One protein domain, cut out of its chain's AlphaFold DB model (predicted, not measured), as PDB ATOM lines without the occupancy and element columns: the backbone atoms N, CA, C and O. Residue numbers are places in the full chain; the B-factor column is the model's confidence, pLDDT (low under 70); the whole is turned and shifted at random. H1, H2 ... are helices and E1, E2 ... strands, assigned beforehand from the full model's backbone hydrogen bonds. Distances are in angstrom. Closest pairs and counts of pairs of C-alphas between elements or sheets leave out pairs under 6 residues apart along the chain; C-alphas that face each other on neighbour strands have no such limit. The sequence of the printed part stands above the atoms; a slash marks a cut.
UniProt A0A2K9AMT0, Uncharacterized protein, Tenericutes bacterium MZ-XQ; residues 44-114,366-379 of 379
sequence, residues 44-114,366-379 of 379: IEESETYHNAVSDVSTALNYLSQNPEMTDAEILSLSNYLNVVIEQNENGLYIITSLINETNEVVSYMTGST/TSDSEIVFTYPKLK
ATOM      1  N   ILE A  44      35.273   7.097-153.569       62.47
ATOM      2  CA  ILE A  44      36.277   6.036-153.393       62.47
ATOM      3  C   ILE A  44      37.549   6.353-154.181       62.47
ATOM      4  O   ILE A  44      38.637   6.200-153.637       62.47
ATOM      5  N   GLU A  45      37.432   6.763-155.444       72.88
ATOM      6  CA  GLU A  45      38.586   7.090-156.289       72.88
ATOM      7  C   GLU A  45      39.367   8.284-155.724       72.88
ATOM      8  O   GLU A  45      40.597   8.251-155.687       72.88
ATOM      9  N   GLU A  46      38.672   9.308-155.224       71.62
ATOM     10  CA  GLU A  46      39.288  10.470-154.581       71.62
ATOM     11  C   GLU A  46      39.999  10.079-153.276       71.62
ATOM     12  O   GLU A  46      41.157  10.446-153.081       71.62
ATOM     13  N   SER A  47      39.369   9.248-152.438       82.00
ATOM     14  CA  SER A  47      39.987   8.714-151.217       82.00
ATOM     15  C   SER A  47      41.204   7.830-151.516       82.00
ATOM     16  O   SER A  47      42.248   8.000-150.890       82.00
ATOM     17  N   GLU A  48      41.126   6.923-152.494       85.56
ATOM     18  CA  GLU A  48      42.253   6.064-152.883       85.56
ATOM     19  C   GLU A  48      43.407   6.894-153.459       85.56
ATOM     20  O   GLU A  48      44.564   6.663-153.115       85.56
ATOM     21  N   THR A  49      43.107   7.895-154.290       87.00
ATOM     22  CA  THR A  49      44.127   8.787-154.858       87.00
ATOM     23  C   THR A  49      44.801   9.620-153.769       87.00
ATOM     24  O   THR A  49      46.026   9.714-153.764       87.00
ATOM     25  N   TYR A  50      44.032  10.159-152.818       85.94
ATOM     26  CA  TYR A  50      44.570  10.859-151.651       85.94
ATOM     27  C   TYR A  50      45.465   9.946-150.804       85.94
ATOM     28  O   TYR A  50      46.611  10.293-150.532       85.94
ATOM     29  N   HIS A  51      44.995   8.748-150.441       86.62
ATOM     30  CA  HIS A  51      45.783   7.806-149.643       86.62
ATOM     31  C   HIS A  51      47.063   7.361-150.355       86.62
ATOM     32  O   HIS A  51      48.113   7.255-149.718       86.62
ATOM     33  N   ASN A  52      47.006   7.140-151.670       89.94
ATOM     34  CA  ASN A  52      48.192   6.841-152.466       89.94
ATOM     35  C   ASN A  52      49.163   8.029-152.466       89.94
ATOM     36  O   ASN A  52      50.346   7.832-152.214       89.94
ATOM     37  N   ALA A  53      48.667   9.256-152.648       90.88
ATOM     38  CA  ALA A  53      49.488  10.462-152.605       90.88
ATOM     39  C   ALA A  53      50.169  10.657-151.237       90.88
ATOM     40  O   ALA A  53      51.378  10.877-151.190       90.88
ATOM     41  N   VAL A  54      49.441  10.492-150.126       89.31
ATOM     42  CA  VAL A  54      50.000  10.512-148.758       89.31
ATOM     43  C   VAL A  54      51.052   9.422-148.572       89.31
ATOM     44  O   VAL A  54      52.129   9.692-148.041       89.31
ATOM     45  N   SER A  55      50.780   8.200-149.039       91.19
ATOM     46  CA  SER A  55      51.723   7.079-148.965       91.19
ATOM     47  C   SER A  55      52.999   7.346-149.768       91.19
ATOM     48  O   SER A  55      54.098   7.052-149.293       91.19
ATOM     49  N   ASP A  56      52.880   7.907-150.970       92.88
ATOM     50  CA  ASP A  56      54.014   8.219-151.841       92.88
ATOM     51  C   ASP A  56      54.887   9.327-151.235       92.88
ATOM     52  O   ASP A  56      56.109   9.171-151.159       92.88
ATOM     53  N   VAL A  57      54.271  10.399-150.717       92.81
ATOM     54  CA  VAL A  57      54.979  11.478-150.006       92.81
ATOM     55  C   VAL A  57      55.647  10.940-148.736       92.81
ATOM     56  O   VAL A  57      56.844  11.150-148.551       92.81
ATOM     57  N   SER A  58      54.936  10.163-147.913       90.06
ATOM     58  CA  SER A  58      55.494   9.524-146.706       90.06
ATOM     59  C   SER A  58      56.684   8.622-147.028       90.06
ATOM     60  O   SER A  58      57.682   8.597-146.310       90.06
ATOM     61  N   THR A  59      56.599   7.863-148.122       90.94
ATOM     62  CA  THR A  59      57.682   6.976-148.557       90.94
ATOM     63  C   THR A  59      58.894   7.781-149.015       90.94
ATOM     64  O   THR A  59      60.025   7.416-148.690       90.94
ATOM     65  N   ALA A  60      58.674   8.878-149.744       91.75
ATOM     66  CA  ALA A  60      59.741   9.772-150.175       91.75
ATOM     67  C   ALA A  60      60.446  10.415-148.973       91.75
ATOM     68  O   ALA A  60      61.672  10.354-148.902       91.75
ATOM     69  N   LEU A  61      59.682  10.944-148.012       89.12
ATOM     70  CA  LEU A  61      60.198  11.493-146.757       89.12
ATOM     71  C   LEU A  61      61.045  10.468-146.014       89.12
ATOM     72  O   LEU A  61      62.224  10.698-145.791       89.12
ATOM     73  N   ASN A  62      60.489   9.296-145.705       87.44
ATOM     74  CA  ASN A  62      61.209   8.260-144.964       87.44
ATOM     75  C   ASN A  62      62.496   7.810-145.667       87.44
ATOM     76  O   ASN A  62      63.486   7.465-145.023       87.44
ATOM     77  N   TYR A  63      62.502   7.799-147.001       88.81
ATOM     78  CA  TYR A  63      63.705   7.473-147.752       88.81
ATOM     79  C   TYR A  63      64.756   8.589-147.667       88.81
ATOM     80  O   TYR A  63      65.935   8.286-147.479       88.81
ATOM     81  N   LEU A  64      64.343   9.855-147.790       87.44
ATOM     82  CA  LEU A  64      65.224  11.019-147.672       87.44
ATOM     83  C   LEU A  64      65.793  11.156-146.255       87.44
ATOM     84  O   LEU A  64      66.996  11.365-146.115       87.44
ATOM     85  N   SER A  65      64.980  10.950-145.213       84.06
ATOM     86  CA  SER A  65      65.434  11.052-143.820       84.06
ATOM     87  C   SER A  65      66.501  10.006-143.497       84.06
ATOM     88  O   SER A  65      67.482  10.279-142.816       84.06
ATOM     89  N   GLN A  66      66.381   8.802-144.055       84.19
ATOM     90  CA  GLN A  66      67.387   7.754-143.876       84.19
ATOM     91  C   GLN A  66      68.639   7.958-144.745       84.19
ATOM     92  O   GLN A  66      69.665   7.320-144.498       84.19
ATOM     93  N   ASN A  67      68.570   8.809-145.774       84.44
ATOM     94  CA  ASN A  67      69.642   9.029-146.745       84.44
ATOM     95  C   ASN A  67      69.858  10.536-147.010       84.44
ATOM     96  O   ASN A  67      69.660  10.993-148.136       84.44
ATOM     97  N   PRO A  68      70.320  11.315-146.016       74.94
ATOM     98  CA  PRO A  68      70.426  12.774-146.132       74.94
ATOM     99  C   PRO A  68      71.483  13.251-147.147       74.94
ATOM    100  O   PRO A  68      71.422  14.378-147.623       74.94
ATOM    101  N   GLU A  69      72.449  12.404-147.523       80.44
ATOM    102  CA  GLU A  69      73.521  12.744-148.478       80.44
ATOM    103  C   GLU A  69      73.198  12.365-149.941       80.44
ATOM    104  O   GLU A  69      74.104  12.150-150.752       80.44
ATOM    105  N   MET A  70      71.917  12.228-150.297       83.06
ATOM    106  CA  MET A  70      71.521  11.901-151.671       83.06
ATOM    107  C   MET A  70      71.930  12.992-152.664       83.06
ATOM    108  O   MET A  70      71.760  14.186-152.439       83.06
ATOM    109  N   THR A  71      72.427  12.569-153.823       86.88
ATOM    110  CA  THR A  71      72.719  13.475-154.939       86.88
ATOM    111  C   THR A  71      71.437  13.908-155.656       86.88
ATOM    112  O   THR A  71      70.472  13.147-155.722       86.88
ATOM    113  N   ASP A  72      71.452  15.064-156.328       86.81
ATOM    114  CA  ASP A  72      70.319  15.549-157.142       86.81
ATOM    115  C   ASP A  72      69.793  14.499-158.141       86.81
ATOM    116  O   ASP A  72      68.600  14.420-158.429       86.81
ATOM    117  N   ALA A  73      70.686  13.662-158.681       90.00
ATOM    118  CA  ALA A  73      70.320  12.595-159.610       90.00
ATOM    119  C   ALA A  73      69.557  11.447-158.925       90.00
ATOM    120  O   ALA A  73      68.678  10.832-159.538       90.00
ATOM    121  N   GLU A  74      69.894  11.146-157.673       90.50
ATOM    122  CA  GLU A  74      69.209  10.146-156.855       90.50
ATOM    123  C   GLU A  74      67.854  10.674-156.380       90.50
ATOM    124  O   GLU A  74      66.863   9.954-156.505       90.50
ATOM    125  N   ILE A  75      67.782  11.942-155.959       90.06
ATOM    126  CA  ILE A  75      66.523  12.614-155.596       90.06
ATOM    127  C   ILE A  75      65.572  12.638-156.797       90.06
ATOM    128  O   ILE A  75      64.420  12.226-156.687       90.06
ATOM    129  N   LEU A  76      66.064  13.009-157.983       92.44
ATOM    130  CA  LEU A  76      65.263  12.977-159.209       92.44
ATOM    131  C   LEU A  76      64.798  11.553-159.559       92.44
ATOM    132  O   LEU A  76      63.705  11.361-160.090       92.44
ATOM    133  N   SER A  77      65.616  10.536-159.285       92.56
ATOM    134  CA  SER A  77      65.231   9.139-159.524       92.56
ATOM    135  C   SER A  77      64.125   8.686-158.568       92.56
ATOM    136  O   SER A  77      63.195   8.013-159.011       92.56
ATOM    137  N   LEU A  78      64.199   9.085-157.294       92.56
ATOM    138  CA  LEU A  78      63.170   8.838-156.283       92.56
ATOM    139  C   LEU A  78      61.857   9.545-156.641       92.56
ATOM    140  O   LEU A  78      60.816   8.895-156.699       92.56
ATOM    141  N   SER A  79      61.931  10.836-156.978       93.25
ATOM    142  CA  SER A  79      60.805  11.654-157.446       93.25
ATOM    143  C   SER A  79      60.068  10.993-158.618       93.25
ATOM    144  O   SER A  79      58.855  10.799-158.567       93.25
ATOM    145  N   ASN A  80      60.797  10.532-159.642       93.06
ATOM    146  CA  ASN A  80      60.193   9.834-160.783       93.06
ATOM    147  C   ASN A  80      59.617   8.454-160.428       93.06
ATOM    148  O   ASN A  80      58.686   7.999-161.088       93.06
ATOM    149  N   TYR A  81      60.199   7.755-159.448       93.56
ATOM    150  CA  TYR A  81      59.742   6.425-159.044       93.56
ATOM    151  C   TYR A  81      58.439   6.485-158.242       93.56
ATOM    152  O   TYR A  81      57.537   5.695-158.508       93.56
ATOM    153  N   LEU A  82      58.344   7.431-157.303       93.31
ATOM    154  CA  LEU A  82      57.176   7.640-156.443       93.31
ATOM    155  C   LEU A  82      56.148   8.607-157.048       93.31
ATOM    156  O   LEU A  82      55.124   8.859-156.434       93.31
ATOM    157  N   ASN A  83      56.407   9.151-158.242       92.00
ATOM    158  CA  ASN A  83      55.548  10.149-158.889       92.00
ATOM    159  C   ASN A  83      55.276  11.384-158.000       92.00
ATOM    160  O   ASN A  83      54.181  11.941-158.003       92.00
ATOM    161  N   VAL A  84      56.300  11.821-157.266       95.19
ATOM    162  CA  VAL A  84      56.274  13.021-156.420       95.19
ATOM    163  C   VAL A  84      57.222  14.076-156.973       95.19
ATOM    164  O   VAL A  84      58.199  13.758-157.650       95.19
ATOM    165  N   VAL A  85      56.971  15.340-156.673       94.50
ATOM    166  CA  VAL A  85      57.883  16.456-156.921       94.50
ATOM    167  C   VAL A  85      58.670  16.702-155.638       94.50
ATOM    168  O   VAL A  85      58.077  16.769-154.570       94.50
ATOM    169  N   ILE A  86      59.998  16.792-155.732       92.62
ATOM    170  CA  ILE A  86      60.874  17.101-154.596       92.62
ATOM    171  C   ILE A  86      61.680  18.340-154.973       92.62
ATOM    172  O   ILE A  86      62.475  18.296-155.914       92.62
ATOM    173  N   GLU A  87      61.468  19.430-154.248       91.12
ATOM    174  CA  GLU A  87      62.186  20.695-154.417       91.12
ATOM    175  C   GLU A  87      62.937  21.031-153.130       91.12
ATOM    176  O   GLU A  87      62.482  20.676-152.052       91.12
ATOM    177  N   GLN A  88      64.087  21.700-153.228       86.56
ATOM    178  CA  GLN A  88      64.849  22.159-152.065       86.56
ATOM    179  C   GLN A  88      65.031  23.675-152.139       86.56
ATOM    180  O   GLN A  88      65.401  24.197-153.195       86.56
ATOM    181  N   ASN A  89      64.768  24.379-151.036       81.62
ATOM    182  CA  ASN A  89      64.970  25.823-150.937       81.62
ATOM    183  C   ASN A  89      66.401  26.187-150.481       81.62
ATOM    184  O   ASN A  89      67.236  25.321-150.217       81.62
ATOM    185  N   GLU A  90      66.692  27.490-150.391       72.62
ATOM    186  CA  GLU A  90      68.018  28.001-150.002       72.62
ATOM    187  C   GLU A  90      68.404  27.682-148.542       72.62
ATOM    188  O   GLU A  90      69.594  27.626-148.238       72.62
ATOM    189  N   ASN A  91      67.428  27.395-147.673       70.88
ATOM    190  CA  ASN A  91      67.626  27.053-146.257       70.88
ATOM    191  C   ASN A  91      67.767  25.535-146.030       70.88
ATOM    192  O   ASN A  91      67.836  25.068-144.898       70.88
ATOM    193  N   GLY A  92      67.802  24.742-147.104       77.06
ATOM    194  CA  GLY A  92      67.893  23.286-147.015       77.06
ATOM    195  C   GLY A  92      66.564  22.581-146.720       77.06
ATOM    196  O   GLY A  92      66.575  21.365-146.535       77.06
ATOM    197  N   LEU A  93      65.439  23.303-146.738       84.81
ATOM    198  CA  LEU A  93      64.094  22.739-146.626       84.81
ATOM    199  C   LEU A  93      63.711  22.051-147.938       84.81
ATOM    200  O   LEU A  93      63.654  22.680-148.998       84.81
ATOM    201  N   TYR A  94      63.417  20.766-147.851       88.44
ATOM    202  CA  TYR A  94      62.793  19.974-148.892       88.44
ATOM    203  C   TYR A  94      61.273  20.114-148.829       88.44
ATOM    204  O   TYR A  94      60.670  19.992-147.765       88.44
ATOM    205  N   ILE A  95      60.661  20.317-149.989       91.38
ATOM    206  CA  ILE A  95      59.218  20.324-150.212       91.38
ATOM    207  C   ILE A  95      58.905  19.107-151.076       91.38
ATOM    208  O   ILE A  95      59.399  18.999-152.202       91.38
ATOM    209  N   ILE A  96      58.123  18.174-150.537       93.06
ATOM    210  CA  ILE A  96      57.730  16.942-151.215       93.06
ATOM    211  C   ILE A  96      56.238  17.026-151.518       93.06
ATOM    212  O   ILE A  96      55.422  17.076-150.601       93.06
ATOM    213  N   THR A  97      55.884  16.989-152.801       94.19
ATOM    214  CA  THR A  97      54.509  17.186-153.269       94.19
ATOM    215  C   THR A  97      54.040  16.033-154.152       94.19
ATOM    216  O   THR A  97      54.745  15.617-155.069       94.19
ATOM    217  N   SER A  98      52.818  15.550-153.940       94.12
ATOM    218  CA  SER A  98      52.124  14.621-154.837       94.12
ATOM    219  C   SER A  98      50.803  15.221-155.308       94.12
ATOM    220  O   SER A  98      50.002  15.689-154.503       94.12
ATOM    221  N   LEU A  99      50.562  15.226-156.619       89.31
ATOM    222  CA  LEU A  99      49.333  15.774-157.196       89.31
ATOM    223  C   LEU A  99      48.212  14.735-157.142       89.31
ATOM    224  O   LEU A  99      48.348  13.648-157.705       89.31
ATOM    225  N   ILE A 100      47.078  15.105-156.549       86.69
ATOM    226  CA  ILE A 100      45.851  14.298-156.594       86.69
ATOM    227  C   ILE A 100      45.083  14.628-157.874       86.69
ATOM    228  O   ILE A 100      44.644  13.740-158.604       86.69
ATOM    229  N   ASN A 101      44.917  15.922-158.159       82.25
ATOM    230  CA  ASN A 101      44.215  16.421-159.338       82.25
ATOM    231  C   ASN A 101      44.746  17.814-159.750       82.25
ATOM    232  O   ASN A 101      45.858  18.188-159.393       82.25
ATOM    233  N   GLU A 102      43.994  18.565-160.565       78.75
ATOM    234  CA  GLU A 102      44.422  19.890-161.054       78.75
ATOM    235  C   GLU A 102      44.466  20.977-159.962       78.75
ATOM    236  O   GLU A 102      45.073  22.022-160.195       78.75
ATOM    237  N   THR A 103      43.806  20.768-158.819       78.12
ATOM    238  CA  THR A 103      43.670  21.763-157.742       78.12
ATOM    239  C   THR A 103      44.181  21.296-156.391       78.12
ATOM    240  O   THR A 103      44.531  22.150-155.590       78.12
ATOM    241  N   ASN A 104      44.209  19.986-156.143       82.94
ATOM    242  CA  ASN A 104      44.524  19.416-154.839       82.94
ATOM    243  C   ASN A 104      45.877  18.705-154.892       82.94
ATOM    244  O   ASN A 104      46.110  17.851-155.764       82.94
ATOM    245  N   GLU A 105      46.730  19.005-153.920       89.62
ATOM    246  CA  GLU A 105      48.039  18.379-153.763       89.62
ATOM    247  C   GLU A 105      48.253  17.902-152.325       89.62
ATOM    248  O   GLU A 105      47.702  18.454-151.382       89.62
ATOM    249  N   VAL A 106      49.031  16.838-152.147       90.06
ATOM    250  CA  VAL A 106      49.547  16.442-150.835       90.06
ATOM    251  C   VAL A 106      50.954  16.988-150.714       90.06
ATOM    252  O   VAL A 106      51.779  16.703-151.580       90.06
ATOM    253  N   VAL A 107      51.234  17.730-149.649       90.69
ATOM    254  CA  VAL A 107      52.544  18.328-149.389       90.69
ATOM    255  C   VAL A 107      53.083  17.902-148.027       90.69
ATOM    256  O   VAL A 107      52.333  17.729-147.068       90.69
ATOM    257  N   SER A 108      54.398  17.755-147.941       90.38
ATOM    258  CA  SER A 108      55.138  17.675-146.687       90.38
ATOM    259  C   SER A 108      56.470  18.408-146.814       90.38
ATOM    260  O   SER A 108      57.005  18.571-147.916       90.38
ATOM    261  N   TYR A 109      56.990  18.841-145.673       89.69
ATOM    262  CA  TYR A 109      58.247  19.550-145.542       89.69
ATOM    263  C   TYR A 109      59.248  18.704-144.761       89.69
ATOM    264  O   TYR A 109      58.876  17.993-143.831       89.69
ATOM    265  N   MET A 110      60.526  18.786-145.124       86.50
ATOM    266  CA  MET A 110      61.627  18.152-144.400       86.50
ATOM    267  C   MET A 110      62.834  19.077-144.374       86.50
ATOM    268  O   MET A 110      63.195  19.639-145.400       86.50
ATOM    269  N   THR A 111      63.542  19.153-143.257       85.44
ATOM    270  CA  THR A 111      64.878  19.747-143.199       85.44
ATOM    271  C   THR A 111      65.847  18.803-142.492       85.44
ATOM    272  O   THR A 111      65.508  18.171-141.496       85.44
ATOM    273  N   GLY A 112      67.059  18.681-143.039       75.94
ATOM    274  CA  GLY A 112      68.185  17.998-142.387       75.94
ATOM    275  C   GLY A 112      69.197  18.962-141.763       75.94
ATOM    276  O   GLY A 112      70.217  18.522-141.234       75.94
ATOM    277  N   SER A 113      68.935  20.266-141.862       78.88
ATOM    278  CA  SER A 113      69.766  21.325-141.304       78.88
ATOM    279  C   SER A 113      68.905  22.125-140.343       78.88
ATOM    280  O   SER A 113      68.163  23.021-140.757       78.88
ATOM    281  N   THR A 114      68.976  21.767-139.066       79.62
ATOM    282  CA  THR A 114      68.140  22.357-138.027       79.62
ATOM    283  C   THR A 114      68.942  23.197-137.048       79.62
ATOM    284  O   THR A 114      70.176  23.130-136.965       79.62
ATOM    285  N   THR A 366      77.899  24.342-138.605       47.94
ATOM    286  CA  THR A 366      77.669  23.245-137.651       47.94
ATOM    287  C   THR A 366      76.204  23.296-137.219       47.94
ATOM    288  O   THR A 366      75.910  23.932-136.209       47.94
ATOM    289  N   SER A 367      75.308  22.735-138.027       53.12
ATOM    290  CA  SER A 367      73.926  22.453-137.644       53.12
ATOM    291  C   SER A 367      73.890  21.277-136.672       53.12
ATOM    292  O   SER A 367      74.757  20.391-136.721       53.12
ATOM    293  N   ASP A 368      72.894  21.269-135.791       56.12
ATOM    294  CA  ASP A 368      72.497  20.027-135.146       56.12
ATOM    295  C   ASP A 368      71.853  19.175-136.248       56.12
ATOM    296  O   ASP A 368      71.011  19.627-137.017       56.12
ATOM    297  N   SER A 369      72.388  17.976-136.461       58.44
ATOM    298  CA  SER A 369      72.036  17.128-137.603       58.44
ATOM    299  C   SER A 369      70.800  16.285-137.293       58.44
ATOM    300  O   SER A 369      70.845  15.058-137.415       58.44
ATOM    301  N   GLU A 370      69.745  16.923-136.796       71.69
ATOM    302  CA  GLU A 370      68.466  16.279-136.520       71.69
ATOM    303  C   GLU A 370      67.513  16.542-137.679       71.69
ATOM    304  O   GLU A 370      67.407  17.664-138.173       71.69
ATOM    305  N   ILE A 371      66.874  15.481-138.167       77.12
ATOM    306  CA  ILE A 371      65.989  15.563-139.321       77.12
ATOM    307  C   ILE A 371      64.582  15.803-138.805       77.12
ATOM    308  O   ILE A 371      64.018  14.937-138.144       77.12
ATOM    309  N   VAL A 372      64.016  16.948-139.169       82.00
ATOM    310  CA  VAL A 372      62.633  17.306-138.851       82.00
ATOM    311  C   VAL A 372      61.814  17.246-140.126       82.00
ATOM    312  O   VAL A 372      62.255  17.706-141.183       82.00
ATOM    313  N   PHE A 373      60.623  16.665-140.046       82.31
ATOM    314  CA  PHE A 373      59.681  16.627-141.154       82.31
ATOM    315  C   PHE A 373      58.240  16.710-140.660       82.31
ATOM    316  O   PHE A 373      57.945  16.369-139.521       82.31
ATOM    317  N   THR A 374      57.339  17.153-141.533       85.19
ATOM    318  CA  THR A 374      55.906  17.248-141.237       85.19
ATOM    319  C   THR A 374      55.154  16.040-141.781       85.19
ATOM    320  O   THR A 374      55.544  15.469-142.807       85.19
ATOM    321  N   TYR A 375      54.019  15.681-141.186       83.44
ATOM    322  CA  TYR A 375      53.139  14.693-141.801       83.44
ATOM    323  C   TYR A 375      52.587  15.203-143.154       83.44
ATOM    324  O   TYR A 375      52.382  16.413-143.321       83.44
ATOM    325  N   PRO A 376      52.378  14.332-144.164       84.31
ATOM    326  CA  PRO A 376      51.805  14.753-145.438       84.31
ATOM    327  C   PRO A 376      50.350  15.191-145.302       84.31
ATOM    328  O   PRO A 376      49.492  14.422-144.869       84.31
ATOM    329  N   LYS A 377      50.057  16.409-145.752       81.75
ATOM    330  CA  LYS A 377      48.732  17.027-145.634       81.75
ATOM    331  C   LYS A 377      48.203  17.515-146.972       81.75
ATOM    332  O   LYS A 377      48.971  17.785-147.895       81.75
ATOM    333  N   LEU A 378      46.878  17.591-147.071       81.62
ATOM    334  CA  LEU A 378      46.196  18.154-148.233       81.62
ATOM    335  C   LEU A 378      46.425  19.668-148.280       81.62
ATOM    336  O   LEU A 378      46.352  20.334-147.249       81.62
ATOM    337  N   LYS A 379      46.657  20.196-149.476       74.94
ATOM    338  CA  LYS A 379      46.815  21.615-149.762       74.94
ATOM    339  C   LYS A 379      45.947  22.037-150.939       74.94
ATOM    340  O   LYS A 379      45.775  21.220-151.880       74.94
TER     341      LYS A 379
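This is residues 44 to 114 and 366 to 379 of the 379 residues of an uncharacterized protein of Tenericutes bacterium MZ-XQ (UniProt A0A2K9AMT0). A small antiparallel sheet of three strands, E1, E2 and E3, has one face covered by a long helix, H1, that runs along E2 and E3, while a shorter helix, H2, folds back from H1 on that same face, at the E1 side. The last stretch, residues 366 to 379, has no named element and runs along the far side of E3, tied to it by two short antiparallel pairings. The printed part has 85 residues, with two named helices and three named strands that follow along the chain as H1, H2, E1, E2, E3; the sheet's order is E1, E2, E3, and the class is mixed, helices and strands. The whole is compact, with a radius of gyration of the C-alphas of 12.9 A, and a rod in outline, spanning 47 by 23 by 20 A.

Start with H1, residues 44 to 66, and H2, residues 72 to 82: they form a helical hairpin, opposite ways at a shallow tilt of 28 degrees. They touch through residues 56 to 60 of H1 alone, the closest C-alphas being those of Asp 56 and Leu 82, 5.6 A apart. In both helices every O i to N i+4 pair is within hydrogen-bond range. Next come E1, residues 85 to 88, E2, residues 93 to 99, and E3, residues 105 to 111, a meander, each strand the antiparallel neighbour of the one before. Look at N 87 and O 95, 2.9 A apart, between E1 and E2, and at N 94 and O 110, 2.7 A apart, between E2 and E3. H1 is on the sheet at a height of 8.5 A, over E2 and E3; it runs along the strands, at 18 degrees to E2 on the local plane. Its closest C-alphas to E2 are those of Ala 53 and Ser 98, 5.4 A apart. H2 is on the same face at a height of 7.4 A, over none of the strands, but only just: 2 of its C-alphas fall on E1. Residues 377 to 378 pair with 106 to 107 of E3, and residues 372 to 373 with 110 to 111.

Find C-alpha 44 at (36.277, 6.036, -153.393); from there H1 runs 32.6 A to C-alpha 66 at (67.387, 7.754, -143.876). H2 covers 15.4 A, E2 19.4 A and E3 19.9 A, ending at C-alpha 111, (64.878, 19.747, -143.199).

The C-alphas of Ile 44 and Thr 366 are the two farthest apart, at 47.5 A. Residues 115 to 365 are not printed, and C-alphas 114 and 366 stand 9.6 A apart across the cut. The four links between named elements are tight. The mean pLDDT of the printed part is 84.3, and residues 44 and 366 to 369 are under 70.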